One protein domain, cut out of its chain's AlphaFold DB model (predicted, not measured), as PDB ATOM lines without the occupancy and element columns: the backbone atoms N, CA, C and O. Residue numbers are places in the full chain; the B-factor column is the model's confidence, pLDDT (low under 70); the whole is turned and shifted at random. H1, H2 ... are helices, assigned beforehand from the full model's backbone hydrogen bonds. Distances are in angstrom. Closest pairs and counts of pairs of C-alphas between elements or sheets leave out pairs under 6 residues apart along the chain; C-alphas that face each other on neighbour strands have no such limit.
ATOM      1  N   PRO A 374     202.700 -56.407  -3.996       54.00
ATOM      2  CA  PRO A 374     203.841 -55.818  -4.706       54.00
ATOM      3  C   PRO A 374     203.908 -56.223  -6.184       54.00
ATOM      4  O   PRO A 374     204.272 -55.412  -7.027       54.00
ATOM      5  N   ASP A 375     203.482 -57.450  -6.485       56.59
ATOM      6  CA  ASP A 375     203.532 -58.067  -7.813       56.59
ATOM      7  C   ASP A 375     202.534 -57.452  -8.819       56.59
ATOM      8  O   ASP A 375     202.662 -57.661 -10.023       56.59
ATOM      9  N   ASN A 376     201.558 -56.662  -8.345       61.25
ATOM     10  CA  ASN A 376     200.550 -56.005  -9.189       61.25
ATOM     11  C   ASN A 376     200.965 -54.600  -9.670       61.25
ATOM     12  O   ASN A 376     200.229 -53.981 -10.440       61.25
ATOM     13  N   LEU A 377     202.101 -54.058  -9.214       66.12
ATOM     14  CA  LEU A 377     202.574 -52.722  -9.587       66.12
ATOM     15  C   LEU A 377     203.747 -52.814 -10.567       66.12
ATOM     16  O   LEU A 377     204.739 -53.490 -10.305       66.12
ATOM     17  N   SER A 378     203.696 -52.063 -11.673       72.19
ATOM     18  CA  SER A 378     204.868 -51.967 -12.553       72.19
ATOM     19  C   SER A 378     206.024 -51.228 -11.851       72.19
ATOM     20  O   SER A 378     205.771 -50.389 -10.974       72.19
ATOM     21  N   PRO A 379     207.298 -51.474 -12.221       73.06
ATOM     22  CA  PRO A 379     208.442 -50.820 -11.576       73.06
ATOM     23  C   PRO A 379     208.373 -49.285 -11.616       73.06
ATOM     24  O   PRO A 379     208.684 -48.627 -10.627       73.06
ATOM     25  N   SER A 380     207.884 -48.720 -12.727       71.69
ATOM     26  CA  SER A 380     207.693 -47.273 -12.897       71.69
ATOM     27  C   SER A 380     206.623 -46.703 -11.950       71.69
ATOM     28  O   SER A 380     206.882 -45.734 -11.236       71.69
ATOM     29  N   HIS A 381     205.454 -47.351 -11.852       75.50
ATOM     30  CA  HIS A 381     204.414 -46.945 -10.894       75.50
ATOM     31  C   HIS A 381     204.877 -47.095  -9.443       75.50
ATOM     32  O   HIS A 381     204.581 -46.241  -8.612       75.50
ATOM     33  N   THR A 382     205.634 -48.151  -9.144       79.00
ATOM     34  CA  THR A 382     206.201 -48.393  -7.814       79.00
ATOM     35  C   THR A 382     207.120 -47.253  -7.378       79.00
ATOM     36  O   THR A 382     206.993 -46.774  -6.252       79.00
ATOM     37  N   GLU A 383     208.021 -46.786  -8.246       76.88
ATOM     38  CA  GLU A 383     208.944 -45.703  -7.890       76.88
ATOM     39  C   GLU A 383     208.221 -44.355  -7.749       76.88
ATOM     40  O   GLU A 383     208.444 -43.638  -6.774       76.88
ATOM     41  N   ALA A 384     207.265 -44.061  -8.636       79.00
ATOM     42  CA  ALA A 384     206.436 -42.862  -8.524       79.00
ATOM     43  C   ALA A 384     205.576 -42.855  -7.240       79.00
ATOM     44  O   ALA A 384     205.400 -41.807  -6.621       79.00
ATOM     45  N   LEU A 385     205.073 -44.012  -6.791       81.81
ATOM     46  CA  LEU A 385     204.355 -44.130  -5.516       81.81
ATOM     47  C   LEU A 385     205.283 -43.971  -4.302       81.81
ATOM     48  O   LEU A 385     204.882 -43.329  -3.332       81.81
ATOM     49  N   LYS A 386     206.524 -44.486  -4.338       83.62
ATOM     50  CA  LYS A 386     207.516 -44.230  -3.274       83.62
ATOM     51  C   LYS A 386     207.799 -42.739  -3.122       83.62
ATOM     52  O   LYS A 386     207.773 -42.243  -2.003       83.62
ATOM     53  N   GLU A 387     207.999 -42.026  -4.229       79.62
ATOM     54  CA  GLU A 387     208.224 -40.574  -4.240       79.62
ATOM     55  C   GLU A 387     207.045 -39.800  -3.617       79.62
ATOM     56  O   GLU A 387     207.240 -38.834  -2.877       79.62
ATOM     57  N   VAL A 388     205.805 -40.250  -3.845       83.06
ATOM     58  CA  VAL A 388     204.624 -39.678  -3.178       83.06
ATOM     59  C   VAL A 388     204.634 -39.986  -1.678       83.06
ATOM     60  O   VAL A 388     204.454 -39.065  -0.885       83.06
ATOM     61  N   VAL A 389     204.874 -41.236  -1.266       85.00
ATOM     62  CA  VAL A 389     204.960 -41.626   0.159       85.00
ATOM     63  C   VAL A 389     206.096 -40.888   0.875       85.00
ATOM     64  O   VAL A 389     205.990 -40.545   2.052       85.00
ATOM     65  N   GLU A 390     207.168 -40.566   0.158       81.62
ATOM     66  CA  GLU A 390     208.255 -39.728   0.644       81.62
ATOM     67  C   GLU A 390     207.813 -38.298   0.979       81.62
ATOM     68  O   GLU A 390     208.413 -37.696   1.868       81.62
ATOM     69  N   ARG A 391     206.738 -37.755   0.398       78.88
ATOM     70  CA  ARG A 391     206.221 -36.432   0.802       78.88
ATOM     71  C   ARG A 391     205.694 -36.420   2.243       78.88
ATOM     72  O   ARG A 391     205.735 -35.375   2.884       78.88
ATOM     73  N   CYS A 392     205.305 -37.572   2.801       78.19
ATOM     74  CA  CYS A 392     204.815 -37.699   4.182       78.19
ATOM     75  C   CYS A 392     205.878 -37.489   5.271       78.19
ATOM     76  O   CYS A 392     205.548 -37.564   6.453       78.19
ATOM     77  N   GLY A 393     207.160 -37.310   4.928       76.31
ATOM     78  CA  GLY A 393     208.204 -37.026   5.924       76.31
ATOM     79  C   GLY A 393     208.433 -38.130   6.970       76.31
ATOM     80  O   GLY A 393     209.026 -37.872   8.010       76.31
ATOM     81  N   GLY A 394     207.948 -39.351   6.727       76.69
ATOM     82  CA  GLY A 394     207.986 -40.443   7.703       76.69
ATOM     83  C   GLY A 394     206.942 -40.347   8.821       76.69
ATOM     84  O   GLY A 394     207.004 -41.140   9.761       76.69
ATOM     85  N   LEU A 395     205.981 -39.419   8.742       77.38
ATOM     86  CA  LEU A 395     204.890 -39.298   9.708       77.38
ATOM     87  C   LEU A 395     203.826 -40.393   9.458       77.38
ATOM     88  O   LEU A 395     203.233 -40.416   8.375       77.38
ATOM     89  N   PRO A 396     203.524 -41.285  10.427       75.94
ATOM     90  CA  PRO A 396     202.566 -42.375  10.221       75.94
ATOM     91  C   PRO A 396     201.160 -41.902   9.827       75.94
ATOM     92  O   PRO A 396     200.565 -42.485   8.927       75.94
ATOM     93  N   GLN A 397     200.664 -40.821  10.438       73.38
ATOM     94  CA  GLN A 397     199.339 -40.257  10.145       73.38
ATOM     95  C   GLN A 397     199.234 -39.736   8.701       73.38
ATOM     96  O   GLN A 397     198.236 -39.976   8.029       73.38
ATOM     97  N   ALA A 398     200.287 -39.097   8.180       76.75
ATOM     98  CA  ALA A 398     200.334 -38.644   6.789       76.75
ATOM     99  C   ALA A 398     200.370 -39.812   5.791       76.75
ATOM    100  O   ALA A 398     199.810 -39.720   4.699       76.75
ATOM    101  N   ILE A 399     201.011 -40.926   6.159       80.25
ATOM    102  CA  ILE A 399     201.009 -42.155   5.352       80.25
ATOM    103  C   ILE A 399     199.616 -42.795   5.360       80.25
ATOM    104  O   ILE A 399     199.145 -43.207   4.304       80.25
ATOM    105  N   GLU A 400     198.937 -42.849   6.510       76.94
ATOM    106  CA  GLU A 400     197.554 -43.342   6.602       76.94
ATOM    107  C   GLU A 400     196.589 -42.464   5.785       76.94
ATOM    108  O   GLU A 400     195.842 -42.996   4.970       76.94
ATOM    109  N   TYR A 401     196.709 -41.134   5.860       79.50
ATOM    110  CA  TYR A 401     195.941 -40.207   5.021       79.50
ATOM    111  C   TYR A 401     196.164 -40.434   3.514       79.50
ATOM    112  O   TYR A 401     195.207 -40.430   2.741       79.50
ATOM    113  N   LEU A 402     197.406 -40.679   3.073       81.19
ATOM    114  CA  LEU A 402     197.675 -41.046   1.676       81.19
ATOM    115  C   LEU A 402     197.043 -42.382   1.275       81.19
ATOM    116  O   LEU A 402     196.595 -42.515   0.137       81.19
ATOM    117  N   VAL A 403     197.018 -43.362   2.179       81.50
ATOM    118  CA  VAL A 403     196.372 -44.659   1.938       81.50
ATOM    119  C   VAL A 403     194.862 -44.490   1.791       81.50
ATOM    120  O   VAL A 403     194.290 -45.047   0.861       81.50
ATOM    121  N   ASP A 404     194.223 -43.669   2.626       79.44
ATOM    122  CA  ASP A 404     192.782 -43.399   2.540       79.44
ATOM    123  C   ASP A 404     192.389 -42.683   1.231       79.44
ATOM    124  O   ASP A 404     191.255 -42.806   0.763       79.44
ATOM    125  N   LYS A 405     193.321 -41.953   0.599       78.94
ATOM    126  CA  LYS A 405     193.146 -41.367  -0.746       78.94
ATOM    127  C   LYS A 405     193.486 -42.327  -1.892       78.94
ATOM    128  O   LYS A 405     193.189 -42.020  -3.045       78.94
ATOM    129  N   PHE A 406     194.093 -43.477  -1.611       74.94
ATOM    130  CA  PHE A 406     194.525 -44.439  -2.617       74.94
ATOM    131  C   PHE A 406     193.484 -45.560  -2.790       74.94
ATOM    132  O   PHE A 406     193.486 -46.553  -2.068       74.94
ATOM    133  N   SER A 407     192.601 -45.437  -3.790       65.00
ATOM    134  CA  SER A 407     191.507 -46.403  -4.024       65.00
ATOM    135  C   SER A 407     191.931 -47.734  -4.673       65.00
ATOM    136  O   SER A 407     191.090 -48.588  -4.951       65.00
ATOM    137  N   GLY A 408     193.227 -47.937  -4.930       61.16
ATOM    138  CA  GLY A 408     193.791 -49.234  -5.315       61.16
ATOM    139  C   GLY A 408     193.543 -49.721  -6.746       61.16
ATOM    140  O   GLY A 408     194.079 -50.777  -7.084       61.16
ATOM    141  N   LYS A 409     192.774 -49.005  -7.585       55.84
ATOM    142  CA  LYS A 409     192.537 -49.404  -8.993       55.84
ATOM    143  C   LYS A 409     192.694 -48.298 -10.044       55.84
ATOM    144  O   LYS A 409     193.281 -48.588 -11.077       55.84
ATOM    145  N   ASP A 410     192.274 -47.061  -9.765       59.38
ATOM    146  CA  ASP A 410     192.258 -45.980 -10.778       59.38
ATOM    147  C   ASP A 410     193.100 -44.735 -10.420       59.38
ATOM    148  O   ASP A 410     193.220 -43.813 -11.222       59.38
ATOM    149  N   VAL A 411     193.691 -44.678  -9.221       64.44
ATOM    150  CA  VAL A 411     194.444 -43.499  -8.747       64.44
ATOM    151  C   VAL A 411     195.901 -43.574  -9.200       64.44
ATOM    152  O   VAL A 411     196.651 -44.450  -8.761       64.44
ATOM    153  N   THR A 412     196.332 -42.628 -10.037       69.38
ATOM    154  CA  THR A 412     197.728 -42.553 -10.485       69.38
ATOM    155  C   THR A 412     198.619 -41.858  -9.451       69.38
ATOM    156  O   THR A 412     198.162 -41.104  -8.587       69.38
ATOM    157  N   ALA A 413     199.938 -42.036  -9.566       67.00
ATOM    158  CA  ALA A 413     200.887 -41.284  -8.744       67.00
ATOM    159  C   ALA A 413     200.792 -39.757  -8.974       67.00
ATOM    160  O   ALA A 413     201.069 -38.987  -8.056       67.00
ATOM    161  N   LEU A 414     200.359 -39.302 -10.159       70.38
ATOM    162  CA  LEU A 414     200.138 -37.878 -10.447       70.38
ATOM    163  C   LEU A 414     198.953 -37.306  -9.657       70.38
ATOM    164  O   LEU A 414     199.018 -36.159  -9.214       70.38
ATOM    165  N   ASP A 415     197.912 -38.104  -9.425       74.56
ATOM    166  CA  ASP A 415     196.756 -37.697  -8.623       74.56
ATOM    167  C   ASP A 415     197.141 -37.575  -7.146       74.56
ATOM    168  O   ASP A 415     196.867 -36.557  -6.511       74.56
ATOM    169  N   LEU A 416     197.898 -38.545  -6.614       75.81
ATOM    170  CA  LEU A 416     198.424 -38.450  -5.249       75.81
ATOM    171  C   LEU A 416     199.436 -37.305  -5.069       75.81
ATOM    172  O   LEU A 416     199.495 -36.706  -3.993       75.81
ATOM    173  N   ARG A 417     200.217 -36.945  -6.102       75.81
ATOM    174  CA  ARG A 417     201.098 -35.759  -6.060       75.81
ATOM    175  C   ARG A 417     200.318 -34.459  -5.819       75.81
ATOM    176  O   ARG A 417     200.875 -33.548  -5.216       75.81
ATOM    177  N   ARG A 418     199.042 -34.381  -6.219       75.88
ATOM    178  CA  ARG A 418     198.161 -33.217  -5.988       75.88
ATOM    179  C   ARG A 418     197.520 -33.181  -4.598       75.88
ATOM    180  O   ARG A 418     196.962 -32.156  -4.227       75.88
ATOM    181  N   VAL A 419     197.594 -34.264  -3.820       78.00
ATOM    182  CA  VAL A 419     197.026 -34.311  -2.464       78.00
ATOM    183  C   VAL A 419     197.792 -33.347  -1.536       78.00
ATOM    184  O   VAL A 419     199.023 -33.466  -1.447       78.00
ATOM    185  N   PRO A 420     197.106 -32.425  -0.826       70.75
ATOM    186  CA  PRO A 420     197.715 -31.494   0.123       70.75
ATOM    187  C   PRO A 420     197.976 -32.203   1.458       70.75
ATOM    188  O   PRO A 420     197.253 -32.052   2.439       70.75
ATOM    189  N   ILE A 421     199.014 -33.042   1.482       69.12
ATOM    190  CA  ILE A 421     199.439 -33.745   2.703       69.12
ATOM    191  C   ILE A 421     199.869 -32.726   3.764       69.12
ATOM    192  O   ILE A 421     199.585 -32.903   4.942       69.12
ATOM    193  N   ASN A 422     200.573 -31.672   3.347       65.19
ATOM    194  CA  ASN A 422     201.321 -30.823   4.263       65.19
ATOM    195  C   ASN A 422     200.401 -30.047   5.211       65.19
ATOM    196  O   ASN A 422     200.554 -30.180   6.425       65.19
TER     197      ASN A 422
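What this domain is: This is residues 374 to 422 of the 846 residues of the protein "NB-ARC domain-containing protein" of Quercus lobata (UniProt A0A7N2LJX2). One longer helix, H1, runs along the longest axis; after a tight turn H2 folds back at a slant from its far end, and a loop brings the short H3 back to pack on H1. The three helix centres make a triangle. The printed part has 49 residues with three named helices, H1, H2, H3, and no named strand. It is all helix and compact, with a radius of gyration of the C-alphas of 10.3 A and spans of 27 by 18 by 16 A.

How they stand to each other: Start with H1, residues 379 to 390. H2, residues 396 to 404, is close but not clearly touching: its closest C-alphas to H1, Val 389 and Ile 399, are 6.5 A apart, at a steep tilt of 48 degrees, opposite ways. H3, residues 413 to 417, touches H1, closest at the C-alphas of Leu 385 and Ala 413, 5.5 A. In H1, H2 and H3 every O i to N i+4 pair is within hydrogen-bond range.

Where its parts are: Find C-alpha 379 at (208.442, -50.820, -11.576); H1 runs 16.5 A from there. H2 measures 12.5 A. H3, 6.1 A long, ends at C-alpha 417, (201.098, -35.759, -6.060).

The domain as a whole: The C-alphas farthest apart, Asp 375 and Asn 422, are 29.9 A apart. The printed part has no cut, and no link is long. Look for pLDDT under 70 at residues 374 to 377, 407 to 413 and 421 to 422.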